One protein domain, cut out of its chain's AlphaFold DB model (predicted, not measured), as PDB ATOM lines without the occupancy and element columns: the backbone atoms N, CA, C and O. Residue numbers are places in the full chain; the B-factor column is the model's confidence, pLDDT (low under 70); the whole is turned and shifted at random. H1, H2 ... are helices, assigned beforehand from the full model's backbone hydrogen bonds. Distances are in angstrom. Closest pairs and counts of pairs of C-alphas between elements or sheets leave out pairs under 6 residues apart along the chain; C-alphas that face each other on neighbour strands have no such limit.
ATOM      1  N   ALA A  28     153.568 145.328 146.873       92.31
ATOM      2  CA  ALA A  28     152.281 144.778 146.452       92.31
ATOM      3  C   ALA A  28     151.142 145.042 147.459       92.31
ATOM      4  O   ALA A  28     149.999 144.659 147.199       92.31
ATOM      5  N   ALA A  29     151.429 145.673 148.603       93.38
ATOM      6  CA  ALA A  29     150.466 145.954 149.664       93.38
ATOM      7  C   ALA A  29     150.250 147.464 149.868       93.38
ATOM      8  O   ALA A  29     151.053 148.305 149.461       93.38
ATOM      9  N   LYS A  30     149.135 147.825 150.518       93.81
ATOM     10  CA  LYS A  30     148.914 149.199 150.992       93.81
ATOM     11  C   LYS A  30     149.878 149.513 152.153       93.81
ATOM     12  O   LYS A  30     150.156 148.608 152.935       93.81
ATOM     13  N   PRO A  31     150.324 150.774 152.300       95.44
ATOM     14  CA  PRO A  31     149.961 151.938 151.481       95.44
ATOM     15  C   PRO A  31     150.757 152.056 150.167       95.44
ATOM     16  O   PRO A  31     150.336 152.782 149.268       95.44
ATOM     17  N   TRP A  32     151.857 151.314 150.022       96.94
ATOM     18  CA  TRP A  32     152.858 151.492 148.964       96.94
ATOM     19  C   TRP A  32     152.327 151.267 147.547       96.94
ATOM     20  O   TRP A  32     152.561 152.095 146.669       96.94
ATOM     21  N   ALA A  33     151.531 150.216 147.332       95.06
ATOM     22  CA  ALA A  33     150.996 149.863 146.014       95.06
ATOM     23  C   ALA A  33     150.183 150.994 145.353       95.06
ATOM     24  O   ALA A  33     150.099 151.071 144.129       95.06
ATOM     25  N   LEU A  34     149.584 151.888 146.150       95.81
ATOM     26  CA  LEU A  34     148.777 153.007 145.652       95.81
ATOM     27  C   LEU A  34     149.619 154.121 145.018       95.81
ATOM     28  O   LEU A  34     149.075 154.953 144.297       95.81
ATOM     29  N   ARG A  35     150.928 154.144 145.279       97.38
ATOM     30  CA  ARG A  35     151.859 155.155 144.757       97.38
ATOM     31  C   ARG A  35     152.484 154.754 143.422       97.38
ATOM     32  O   ARG A  35     153.030 155.606 142.738       97.38
ATOM     33  N   LEU A  36     152.414 153.473 143.063       97.06
ATOM     34  CA  LEU A  36     153.011 152.927 141.842       97.06
ATOM     35  C   LEU A  36     152.070 153.074 140.642       97.06
ATOM     36  O   LEU A  36     150.874 153.299 140.826       97.06
ATOM     37  N   SER A  37     152.603 152.951 139.424       96.38
ATOM     38  CA  SER A  37     151.861 153.195 138.181       96.38
ATOM     39  C   SER A  37     150.633 152.287 138.013       96.38
ATOM     40  O   SER A  37     150.520 151.218 138.622       96.38
ATOM     41  N   ASP A  38     149.697 152.702 137.154       96.12
ATOM     42  CA  ASP A  38     148.515 151.897 136.818       96.12
ATOM     43  C   ASP A  38     148.887 150.513 136.279       96.12
ATOM     44  O   ASP A  38     148.256 149.515 136.641       96.12
ATOM     45  N   GLU A  39     149.947 150.433 135.470       96.94
ATOM     46  CA  GLU A  39     150.436 149.159 134.959       96.94
ATOM     47  C   GLU A  39     150.892 148.241 136.104       96.94
ATOM     48  O   GLU A  39     150.448 147.091 136.170       96.94
ATOM     49  N   PHE A  40     151.686 148.749 137.056       96.75
ATOM     50  CA  PHE A  40     152.090 147.984 138.240       96.75
ATOM     51  C   PHE A  40     150.874 147.455 139.009       96.75
ATOM     52  O   PHE A  40     150.778 146.261 139.303       96.75
ATOM     53  N   ARG A  41     149.891 148.324 139.277       95.38
ATOM     54  CA  ARG A  41     148.673 147.963 140.021       95.38
ATOM     55  C   ARG A  41     147.811 146.917 139.311       95.38
ATOM     56  O   ARG A  41     147.127 146.142 139.980       95.38
ATOM     57  N   SER A  42     147.853 146.857 137.981       94.81
ATOM     58  CA  SER A  42     147.154 145.829 137.196       94.81
ATOM     59  C   SER A  42     147.796 144.432 137.319       94.81
ATOM     60  O   SER A  42     147.158 143.399 137.076       94.81
ATOM     61  N   GLY A  43     149.071 144.376 137.719       93.12
ATOM     62  CA  GLY A  43     149.887 143.164 137.751       93.12
ATOM     63  C   GLY A  43     150.364 142.687 136.374       93.12
ATOM     64  O   GLY A  43     150.897 141.579 136.280       93.12
ATOM     65  N   ALA A  44     150.167 143.496 135.330       95.00
ATOM     66  CA  ALA A  44     150.714 143.328 133.988       95.00
ATOM     67  C   ALA A  44     151.972 144.196 133.818       95.00
ATOM     68  O   ALA A  44     152.015 145.039 132.937       95.00
ATOM     69  N   CYS A  45     152.955 144.056 134.710       93.50
ATOM     70  CA  CYS A  45     154.103 144.970 134.799       93.50
ATOM     71  C   CYS A  45     155.466 144.284 134.637       93.50
ATOM     72  O   CYS A  45     156.482 144.836 135.046       93.50
ATOM     73  N   HIS A  46     155.495 143.069 134.091       96.94
ATOM     74  CA  HIS A  46     156.729 142.306 133.904       96.94
ATOM     75  C   HIS A  46     157.272 142.511 132.493       96.94
ATOM     76  O   HIS A  46     156.607 142.157 131.522       96.94
ATOM     77  N   ALA A  47     158.461 143.096 132.370       96.88
ATOM     78  CA  ALA A  47     159.003 143.625 131.122       96.88
ATOM     79  C   ALA A  47     157.994 144.534 130.376       96.88
ATOM     80  O   ALA A  47     158.004 144.622 129.148       96.88
ATOM     81  N   GLY A  48     157.097 145.175 131.134       97.19
ATOM     82  CA  GLY A  48     156.083 146.116 130.665       97.19
ATOM     83  C   GLY A  48     156.605 147.551 130.607       97.19
ATOM     84  O   GLY A  48     157.815 147.786 130.585       97.19
ATOM     85  N   GLN A  49     155.689 148.514 130.600       98.38
ATOM     86  CA  GLN A  49     155.962 149.945 130.702       98.38
ATOM     87  C   GLN A  49     156.755 150.282 131.974       98.38
ATOM     88  O   GLN A  49     157.775 150.952 131.876       98.38
ATOM     89  N   PHE A  50     156.361 149.760 133.137       98.25
ATOM     90  CA  PHE A  50     156.952 150.055 134.445       98.25
ATOM     91  C   PHE A  50     158.448 149.706 134.498       98.25
ATOM     92  O   PHE A  50     159.291 150.583 134.679       98.25
ATOM     93  N   GLU A  51     158.805 148.435 134.283       98.06
ATOM     94  CA  GLU A  51     160.205 147.988 134.355       98.06
ATOM     95  C   GLU A  51     161.047 148.560 133.205       98.06
ATOM     96  O   GLU A  51     162.183 148.988 133.417       98.06
ATOM     97  N   THR A  52     160.494 148.616 131.988       98.44
ATOM     98  CA  THR A  52     161.236 149.122 130.823       98.44
ATOM     99  C   THR A  52     161.528 150.615 130.951       98.44
ATOM    100  O   THR A  52     162.619 151.047 130.583       98.44
ATOM    101  N   SER A  53     160.604 151.399 131.514       98.75
ATOM    102  CA  SER A  53     160.805 152.827 131.780       98.75
ATOM    103  C   SER A  53     161.989 153.068 132.719       98.75
ATOM    104  O   SER A  53     162.814 153.935 132.433       98.75
ATOM    105  N   ILE A  54     162.142 152.262 133.780       98.50
ATOM    106  CA  ILE A  54     163.298 152.337 134.695       98.50
ATOM    107  C   ILE A  54     164.607 152.087 133.932       98.50
ATOM    108  O   ILE A  54     165.552 152.867 134.046       98.50
ATOM    109  N   VAL A  55     164.669 151.038 133.104       98.50
ATOM    110  CA  VAL A  55     165.885 150.741 132.326       98.50
ATOM    111  C   VAL A  55     166.163 151.835 131.288       98.50
ATOM    112  O   VAL A  55     167.317 152.207 131.105       98.50
ATOM    113  N   LEU A  56     165.134 152.398 130.644       98.56
ATOM    114  CA  LEU A  56     165.279 153.538 129.730       98.56
ATOM    115  C   LEU A  56     165.828 154.790 130.423       98.56
ATOM    116  O   LEU A  56     166.546 155.559 129.787       98.56
ATOM    117  N   ALA A  57     165.473 155.016 131.689       98.56
ATOM    118  CA  ALA A  57     165.972 156.145 132.463       98.56
ATOM    119  C   ALA A  57     167.455 155.989 132.824       98.56
ATOM    120  O   ALA A  57     168.215 156.940 132.661       98.56
ATOM    121  N   GLU A  58     167.860 154.797 133.267       98.25
ATOM    122  CA  GLU A  58     169.203 154.562 133.809       98.25
ATOM    123  C   GLU A  58     170.222 154.117 132.757       98.25
ATOM    124  O   GLU A  58     171.362 154.577 132.742       98.25
ATOM    125  N   ARG A  59     169.834 153.179 131.887       98.19
ATOM    126  CA  ARG A  59     170.719 152.466 130.951       98.19
ATOM    127  C   ARG A  59     170.022 152.257 129.596       98.19
ATOM    128  O   ARG A  59     169.787 151.110 129.192       98.19
ATOM    129  N   PRO A  60     169.663 153.337 128.874       97.94
ATOM    130  CA  PRO A  60     168.867 153.263 127.645       97.94
ATOM    131  C   PRO A  60     169.494 152.400 126.542       97.94
ATOM    132  O   PRO A  60     168.777 151.873 125.693       97.94
ATOM    133  N   GLU A  61     170.813 152.223 126.545       98.19
ATOM    134  CA  GLU A  61     171.544 151.373 125.606       98.19
ATOM    135  C   GLU A  61     171.314 149.867 125.819       98.19
ATOM    136  O   GLU A  61     171.562 149.074 124.910       98.19
ATOM    137  N   LEU A  62     170.821 149.462 126.995       98.19
ATOM    138  CA  LEU A  62     170.418 148.079 127.269       98.19
ATOM    139  C   LEU A  62     169.016 147.767 126.732       98.19
ATOM    140  O   LEU A  62     168.641 146.597 126.615       98.19
ATOM    141  N   VAL A  63     168.245 148.794 126.361       98.19
ATOM    142  CA  VAL A  63     166.909 148.636 125.790       98.19
ATOM    143  C   VAL A  63     167.008 148.553 124.274       98.19
ATOM    144  O   VAL A  63     167.439 149.480 123.588       98.19
ATOM    145  N   ARG A  64     166.534 147.441 123.708       98.00
ATOM    146  CA  ARG A  64     166.391 147.286 122.253       98.00
ATOM    147  C   ARG A  64     165.175 148.078 121.770       98.00
ATOM    148  O   ARG A  64     164.134 147.491 121.491       98.00
ATOM    149  N   GLN A  65     165.301 149.400 121.677       97.31
ATOM    150  CA  GLN A  65     164.170 150.320 121.473       97.31
ATOM    151  C   GLN A  65     163.333 150.008 120.223       97.31
ATOM    152  O   GLN A  65     162.109 150.027 120.294       97.31
ATOM    153  N   THR A  66     163.956 149.628 119.102       97.88
ATOM    154  CA  THR A  66     163.218 149.207 117.895       97.88
ATOM    155  C   THR A  66     162.362 147.965 118.145       97.88
ATOM    156  O   THR A  66     161.234 147.889 117.670       97.88
ATOM    157  N   ALA A  67     162.877 146.992 118.903       97.38
ATOM    158  CA  ALA A  67     162.122 145.793 119.249       97.38
ATOM    159  C   ALA A  67     161.011 146.117 120.256       97.38
ATOM    160  O   ALA A  67     159.882 145.689 120.048       97.38
ATOM    161  N   MET A  68     161.324 146.907 121.290       97.62
ATOM    162  CA  MET A  68     160.385 147.392 122.307       97.62
ATOM    163  C   MET A  68     159.187 148.114 121.679       97.62
ATOM    164  O   MET A  68     158.048 147.775 121.979       97.62
ATOM    165  N   ALA A  69     159.434 149.050 120.757       97.69
ATOM    166  CA  ALA A  69     158.390 149.824 120.086       97.69
ATOM    167  C   ALA A  69     157.464 148.968 119.200       97.69
ATOM    168  O   ALA A  69     156.330 149.358 118.939       97.69
ATOM    169  N   ALA A  70     157.933 147.804 118.740       98.06
ATOM    170  CA  ALA A  70     157.159 146.872 117.923       98.06
ATOM    171  C   ALA A  70     156.401 145.810 118.745       98.06
ATOM    172  O   ALA A  70     155.700 144.976 118.166       98.06
ATOM    173  N   LEU A  71     156.550 145.783 120.075       97.62
ATOM    174  CA  LEU A  71     155.826 144.845 120.935       97.62
ATOM    175  C   LEU A  71     154.361 145.284 121.093       97.62
ATOM    176  O   LEU A  71     154.112 146.408 121.533       97.62
ATOM    177  N   PRO A  72     153.375 144.418 120.787       97.62
ATOM    178  CA  PRO A  72     151.980 144.727 121.069       97.62
ATOM    179  C   PRO A  72     151.720 144.758 122.586       97.62
ATOM    180  O   PRO A  72     152.425 144.090 123.343       97.62
ATOM    181  N   PRO A  73     150.693 145.474 123.063       97.88
ATOM    182  CA  PRO A  73     150.247 145.377 124.451       97.88
ATOM    183  C   PRO A  73     149.914 143.942 124.882       97.88
ATOM    184  O   PRO A  73     149.285 143.202 124.125       97.88
ATOM    185  N   ASN A  74     150.257 143.579 126.119       98.12
ATOM    186  CA  ASN A  74     149.803 142.356 126.775       98.12
ATOM    187  C   ASN A  74     149.181 142.675 128.149       98.12
ATOM    188  O   ASN A  74     149.902 142.719 129.143       98.12
ATOM    189  N   PRO A  75     147.855 142.869 128.252       97.25
ATOM    190  CA  PRO A  75     147.201 143.243 129.508       97.25
ATOM    191  C   PRO A  75     147.037 142.076 130.502       97.25
ATOM    192  O   PRO A  75     146.395 142.246 131.541       97.25
ATOM    193  N   ALA A  76     147.549 140.876 130.201       97.19
ATOM    194  CA  ALA A  76     147.478 139.743 131.116       97.19
ATOM    195  C   ALA A  76     148.253 140.027 132.415       97.19
ATOM    196  O   ALA A  76     149.331 140.615 132.412       97.19
ATOM    197  N   SER A  77     147.712 139.584 133.550       96.00
ATOM    198  CA  SER A  77     148.342 139.792 134.856       96.00
ATOM    199  C   SER A  77     149.188 138.580 135.231       96.00
ATOM    200  O   SER A  77     148.645 137.553 135.656       96.00
ATOM    201  N   LEU A  78     150.516 138.705 135.149       95.00
ATOM    202  CA  LEU A  78     151.438 137.645 135.574       95.00
ATOM    203  C   LEU A  78     151.235 137.306 137.055       95.00
ATOM    204  O   LEU A  78     151.230 136.140 137.445       95.00
ATOM    205  N   SER A  79     150.981 138.320 137.887       92.00
ATOM    206  CA  SER A  79     150.728 138.108 139.315       92.00
ATOM    207  C   SER A  79     149.506 137.215 139.568       92.00
ATOM    208  O   SER A  79     149.508 136.425 140.514       92.00
ATOM    209  N   ARG A  80     148.463 137.333 138.731       93.88
ATOM    210  CA  ARG A  80     147.267 136.490 138.792       93.88
ATOM    211  C   ARG A  80     147.572 135.092 138.273       93.88
ATOM    212  O   ARG A  80     147.244 134.142 138.964       93.88
ATOM    213  N   ALA A  81     148.269 134.970 137.145       94.88
ATOM    214  CA  ALA A  81     148.665 133.677 136.598       94.88
ATOM    215  C   ALA A  81     149.498 132.844 137.593       94.88
ATOM    216  O   ALA A  81     149.217 131.666 137.793       94.88
ATOM    217  N   ILE A  82     150.448 133.470 138.298       92.06
ATOM    218  CA  ILE A  82     151.228 132.812 139.361       92.06
ATOM    219  C   ILE A  82     150.319 132.345 140.508       92.06
ATOM    220  O   ILE A  82     150.504 131.250 141.035       92.06
ATOM    221  N   ARG A  83     149.329 133.155 140.914       91.38
ATOM    222  CA  ARG A  83     148.348 132.750 141.942       91.38
ATOM    223  C   ARG A  83     147.464 131.595 141.473       91.38
ATOM    224  O   ARG A  83     147.147 130.731 142.281       91.38
ATOM    225  N   ASP A  84     147.127 131.573 140.190       94.75
ATOM    226  CA  ASP A  84     146.323 130.530 139.551       94.75
ATOM    227  C   ASP A  84     147.150 129.262 139.237       94.75
ATOM    228  O   ASP A  84     146.628 128.309 138.658       94.75
ATOM    229  N   GLY A  85     148.433 129.227 139.625       94.75
ATOM    230  CA  GLY A  85     149.295 128.049 139.521       94.75
ATOM    231  C   GLY A  85     149.868 127.789 138.128       94.75
ATOM    232  O   GLY A  85     150.297 126.670 137.863       94.75
ATOM    233  N   LYS A  86     149.876 128.790 137.239       96.38
ATOM    234  CA  LYS A  86     150.531 128.685 135.925       96.38
ATOM    235  C   LYS A  86     152.040 128.521 136.099       96.38
ATOM    236  O   LYS A  86     152.642 129.209 136.925       96.38
ATOM    237  N   LEU A  87     152.636 127.616 135.329       94.94
ATOM    238  CA  LEU A  87     154.031 127.193 135.486       94.94
ATOM    239  C   LEU A  87     154.947 127.703 134.370       94.94
ATOM    240  O   LEU A  87     156.166 127.581 134.483       94.94
ATOM    241  N   SER A  88     154.383 128.297 133.318       96.25
ATOM    242  CA  SER A  88     155.140 128.917 132.229       96.25
ATOM    243  C   SER A  88     154.555 130.272 131.825       96.25
ATOM    244  O   SER A  88     153.430 130.624 132.199       96.25
ATOM    245  N   PHE A  89     155.318 131.052 131.058       96.94
ATOM    246  CA  PHE A  89     154.831 132.330 130.544       96.94
ATOM    247  C   PHE A  89     153.749 132.146 129.479       96.94
ATOM    248  O   PHE A  89     152.775 132.891 129.481       96.94
ATOM    249  N   GLU A  90     153.862 131.125 128.634       96.75
ATOM    250  CA  GLU A  90     152.848 130.738 127.649       96.75
ATOM    251  C   GLU A  90     151.520 130.416 128.350       96.75
ATOM    252  O   GLU A  90     150.475 130.976 128.019       96.75
ATOM    253  N   GLU A  91     151.558 129.599 129.408       97.19
ATOM    254  CA  GLU A  91     150.373 129.279 130.214       97.19
ATOM    255  C   GLU A  91     149.763 130.501 130.920       97.19
ATOM    256  O   GLU A  91     148.566 130.513 131.235       97.19
ATOM    257  N   ALA A  92     150.590 131.512 131.194       96.44
ATOM    258  CA  ALA A  92     150.200 132.782 131.789       96.44
ATOM    259  C   ALA A  92     149.695 133.813 130.760       96.44
ATOM    260  O   ALA A  92     149.204 134.866 131.169       96.44
ATOM    261  N   GLY A  93     149.773 133.523 129.455       96.19
ATOM    262  CA  GLY A  93     149.366 134.434 128.380       96.19
ATOM    263  C   GLY A  93     150.457 135.414 127.940       96.19
ATOM    264  O   GLY A  93     150.151 136.528 127.529       96.19
ATOM    265  N   GLY A  94     151.727 135.034 128.060       95.88
ATOM    266  CA  GLY A  94     152.887 135.843 127.701       95.88
ATOM    267  C   GLY A  94     153.922 135.055 126.906       95.88
ATOM    268  O   GLY A  94     155.044 134.899 127.368       95.88
ATOM    269  N   ASP A  95     153.593 134.613 125.690       94.12
ATOM    270  CA  ASP A  95     154.467 133.786 124.826       94.12
ATOM    271  C   ASP A  95     155.866 134.377 124.567       94.12
ATOM    272  O   ASP A  95     156.801 133.683 124.177       94.12
ATOM    273  N   ARG A  96     156.016 135.690 124.760       95.62
ATOM    274  CA  ARG A  96     157.276 136.431 124.605       95.62
ATOM    275  C   ARG A  96     157.861 136.907 125.940       95.62
ATOM    276  O   ARG A  96     158.698 137.804 125.936       95.62
ATOM    277  N   ALA A  97     157.404 136.325 127.049       96.38
ATOM    278  CA  ALA A  97     157.837 136.593 128.418       96.38
ATOM    279  C   ALA A  97     157.702 138.062 128.870       96.38
ATOM    280  O   ALA A  97     158.513 138.544 129.654       96.38
ATOM    281  N   TYR A  98     156.678 138.778 128.395       97.62
ATOM    282  CA  TYR A  98     156.335 140.112 128.897       97.62
ATOM    283  C   TYR A  98     154.833 140.241 129.145       97.62
ATOM    284  O   TYR A  98     154.015 139.583 128.497       97.62
ATOM    285  N   PHE A  99     154.493 141.122 130.075       98.25
ATOM    286  CA  PHE A  99     153.157 141.471 130.528       98.25
ATOM    287  C   PHE A  99     153.160 142.982 130.740       98.25
ATOM    288  O   PHE A  99     153.952 143.476 131.540       98.25
ATOM    289  N   GLY A 100     152.319 143.695 129.996       97.88
ATOM    290  CA  GLY A 100     152.222 145.150 130.015       97.88
ATOM    291  C   GLY A 100     152.324 145.799 128.641       97.88
ATOM    292  O   GLY A 100     152.014 145.199 127.607       97.88
ATOM    293  N   TYR A 101     152.767 147.049 128.639       98.19
ATOM    294  CA  TYR A 101     152.776 147.977 127.516       98.19
ATOM    295  C   TYR A 101     154.200 148.495 127.238       98.19
ATOM    296  O   TYR A 101     154.431 149.701 127.270       98.19
ATOM    297  N   PRO A 102     155.181 147.627 126.929       97.75
ATOM    298  CA  PRO A 102     156.583 148.036 126.762       97.75
ATOM    299  C   PRO A 102     156.787 149.152 125.725       97.75
ATOM    300  O   PRO A 102     157.650 150.004 125.905       97.75
ATOM    301  N   ALA A 103     155.973 149.204 124.666       98.25
ATOM    302  CA  ALA A 103     156.032 150.269 123.661       98.25
ATOM    303  C   ALA A 103     155.654 151.667 124.201       98.25
ATOM    304  O   ALA A 103     155.950 152.663 123.547       98.25
ATOM    305  N   GLN A 104     155.004 151.749 125.367       98.31
ATOM    306  CA  GLN A 104     154.645 153.003 126.044       98.31
ATOM    307  C   GLN A 104     155.710 153.458 127.051       98.31
ATOM    308  O   GLN A 104     155.566 154.521 127.646       98.31
ATOM    309  N   ALA A 105     156.775 152.675 127.250       98.44
ATOM    310  CA  ALA A 105     157.817 152.997 128.211       98.44
ATOM    311  C   ALA A 105     158.544 154.302 127.859       98.44
ATOM    312  O   ALA A 105     158.889 154.557 126.700       98.44
ATOM    313  N   THR A 106     158.828 155.115 128.874       98.50
ATOM    314  CA  THR A 106     159.570 156.369 128.720       98.50
ATOM    315  C   THR A 106     160.608 156.531 129.823       98.50
ATOM    316  O   THR A 106     160.402 156.147 130.970       98.50
ATOM    317  N   ALA A 107     161.721 157.193 129.505       98.62
ATOM    318  CA  ALA A 107     162.703 157.569 130.522       98.62
ATOM    319  C   ALA A 107     162.134 158.550 131.573       98.62
ATOM    320  O   ALA A 107     162.671 158.641 132.671       98.62
ATOM    321  N   GLY A 108     161.077 159.306 131.238       98.69
ATOM    322  CA  GLY A 108     160.395 160.209 132.175       98.69
ATOM    323  C   GLY A 108     159.723 159.443 133.306       98.69
ATOM    324  O   GLY A 108     160.081 159.633 134.465       98.69
ATOM    325  N   GLU A 109     158.852 158.501 132.949       98.50
ATOM    326  CA  GLU A 109     158.205 157.604 133.911       98.50
ATOM    327  C   GLU A 109     159.224 156.791 134.717       98.50
ATOM    328  O   GLU A 109     159.020 156.535 135.900       98.50
ATOM    329  N   GLY A 110     160.347 156.405 134.103       98.62
ATOM    330  CA  GLY A 110     161.409 155.682 134.797       98.62
ATOM    331  C   GLY A 110     162.009 156.478 135.950       98.62
ATOM    332  O   GLY A 110     162.138 155.949 137.051       98.62
ATOM    333  N   ARG A 111     162.317 157.762 135.719       98.81
ATOM    334  CA  ARG A 111     162.827 158.660 136.768       98.81
ATOM    335  C   ARG A 111     161.805 158.862 137.882       98.81
ATOM    336  O   ARG A 111     162.148 158.684 139.044       98.81
ATOM    337  N   GLU A 112     160.552 159.143 137.526       98.56
ATOM    338  CA  GLU A 112     159.458 159.289 138.500       98.56
ATOM    339  C   GLU A 112     159.278 158.012 139.335       98.56
ATOM    340  O   GLU A 112     159.111 158.062 140.552       98.56
ATOM    341  N   THR A 113     159.378 156.845 138.696       98.25
ATOM    342  CA  THR A 113     159.278 155.547 139.369       98.25
ATOM    343  C   THR A 113     160.416 155.341 140.366       98.25
ATOM    344  O   THR A 113     160.163 154.918 141.494       98.25
ATOM    345  N   VAL A 114     161.658 155.650 139.987       98.38
ATOM    346  CA  VAL A 114     162.820 155.541 140.885       98.38
ATOM    347  C   VAL A 114     162.682 156.487 142.079       98.38
ATOM    348  O   VAL A 114     162.926 156.063 143.209       98.38
ATOM    349  N   GLU A 115     162.231 157.726 141.867       98.56
ATOM    350  CA  GLU A 115     161.966 158.683 142.951       98.56
ATOM    351  C   GLU A 115     160.898 158.164 143.924       98.56
ATOM    352  O   GLU A 115     161.104 158.173 145.140       98.56
ATOM    353  N   VAL A 116     159.779 157.640 143.407       98.50
ATOM    354  CA  VAL A 116     158.709 157.062 144.235       98.50
ATOM    355  C   VAL A 116     159.207 155.857 145.033       98.50
ATOM    356  O   VAL A 116     158.917 155.759 146.226       98.50
ATOM    357  N   LEU A 117     159.956 154.947 144.405       98.12
ATOM    358  CA  LEU A 117     160.517 153.772 145.079       98.12
ATOM    359  C   LEU A 117     161.535 154.168 146.157       98.12
ATOM    360  O   LEU A 117     161.527 153.582 147.238       98.12
ATOM    361  N   GLY A 118     162.364 155.180 145.889       98.31
ATOM    362  CA  GLY A 118     163.303 155.738 146.861       98.31
ATOM    363  C   GLY A 118     162.593 156.325 148.080       98.31
ATOM    364  O   GLY A 118     162.960 156.007 149.207       98.31
ATOM    365  N   ALA A 119     161.529 157.102 147.864       98.56
ATOM    366  CA  ALA A 119     160.726 157.665 148.949       98.56
ATOM    367  C   ALA A 119     160.011 156.582 149.779       98.56
ATOM    368  O   ALA A 119     159.992 156.661 151.002       98.56
ATOM    369  N   ILE A 120     159.471 155.535 149.139       98.50
ATOM    370  CA  ILE A 120     158.881 154.387 149.852       98.50
ATOM    371  C   ILE A 120     159.924 153.699 150.736       98.50
ATOM    372  O   ILE A 120     159.624 153.333 151.872       98.50
ATOM    373  N   LEU A 121     161.133 153.490 150.210       97.81
ATOM    374  CA  LEU A 121     162.207 152.855 150.961       97.81
ATOM    375  C   LEU A 121     162.633 153.711 152.159       97.81
ATOM    376  O   LEU A 121     162.754 153.167 153.252       97.81
ATOM    377  N   ASP A 122     162.825 155.019 151.968       98.06
ATOM    378  CA  ASP A 122     163.168 155.944 153.053       98.06
ATOM    379  C   ASP A 122     162.087 155.945 154.142       98.06
ATOM    380  O   ASP A 122     162.384 155.643 155.294       98.06
ATOM    381  N   GLU A 123     160.814 156.141 153.778       97.62
ATOM    382  CA  GLU A 123     159.689 156.107 154.725       97.62
ATOM    383  C   GLU A 123     159.613 154.779 155.497       97.62
ATOM    384  O   GLU A 123     159.377 154.773 156.706       97.62
ATOM    385  N   ALA A 124     159.842 153.646 154.825       96.81
ATOM    386  CA  ALA A 124     159.844 152.335 155.468       96.81
ATOM    387  C   ALA A 124     161.040 152.125 156.407       96.81
ATOM    388  O   ALA A 124     160.913 151.393 157.383       96.81
ATOM    389  N   ILE A 125     162.192 152.741 156.124       96.12
ATOM    390  CA  ILE A 125     163.354 152.717 157.019       96.12
ATOM    391  C   ILE A 125     163.092 153.595 158.242       96.12
ATOM    392  O   ILE A 125     163.303 153.128 159.357       96.12
ATOM    393  N   GLN A 126     162.606 154.828 158.053       96.56
ATOM    394  CA  GLN A 126     162.310 155.737 159.167       96.56
ATOM    395  C   GLN A 126     161.302 155.116 160.140       96.56
ATOM    396  O   GLN A 126     161.543 155.110 161.342       96.56
ATOM    397  N   ALA A 127     160.236 154.494 159.625       94.50
ATOM    398  CA  ALA A 127     159.210 153.846 160.446       94.50
ATOM    399  C   ALA A 127     159.724 152.684 161.319       94.50
ATOM    400  O   ALA A 127     159.046 152.286 162.260       94.50
ATOM    401  N   GLU A 128     160.884 152.105 161.001       93.56
ATOM    402  CA  GLU A 128     161.500 151.036 161.795       93.56
ATOM    403  C   GLU A 128     162.564 151.571 162.777       93.56
ATOM    404  O   GLU A 128     163.030 150.823 163.637       93.56
TER     405      GLU A 128
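This is residues 28 to 128 of the 130 residues of the protein "Creatininase family protein" of Gemmatimonadales bacterium (UniProt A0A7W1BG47). One long helix, H6, makes one side of a flat model, with the shorter H3 set crosswise at its first end in a T-like join. The small helices H1 and H2 lie in the angle between these two, and a loop-rich part with the short helices H4 and H5 makes the other side. The printed part has 101 residues with six named helices, H1 to H6 in chain order, and no named strand; its class is all helix. It is compact, with a radius of gyration of the C-alphas of 14.4 A and spans of 41 by 35 by 18 A.

H1, residues 32 to 35, is close to H2, residues 38 to 42, but not clearly touching; their closest C-alphas, of Ala 33 and Arg 41, are 6.7 A apart. H2 and H3, residues 49 to 58, only just touch, with 3 pairs of C-alphas within 8 A, the closest those of Phe 40 and Phe 50 at 6.5 A. H3 touches H6, residues 107 to 128, about perpendicular at 86 degrees; H6 does this with residues 107 to 114 alone, and the closest C-alphas, of Ile 54 and Gly 110, are 3.8 A apart. H1 is close to H6 but not clearly touching, with the C-alphas of Trp 32 and Ile 120 closest at 6.7 A. H4, residues 65 to 69, and H5, residues 78 to 83, touch no helix. Each O i to N i+4 pair is within hydrogen-bond range in H2, H3, H4 and H5, and 17 of 18 are in H6; H1 is too short for such a pair.

H1 begins at C-alpha 32, (152.858, 151.492, 148.964). H3 measures 14.4 A from first to last C-alpha. H6 measures 32.0 A, from C-alpha 107 at (162.703, 157.569, 130.522) to C-alpha 128 at (161.500, 151.036, 161.795).

The two C-alphas farthest apart, of Ala 70 and Glu 128, are 44.3 A apart. The link from H5 to H6, residues 84 to 106, is long. The printed part has no cut, and no printed residue is under 70 in pLDDT.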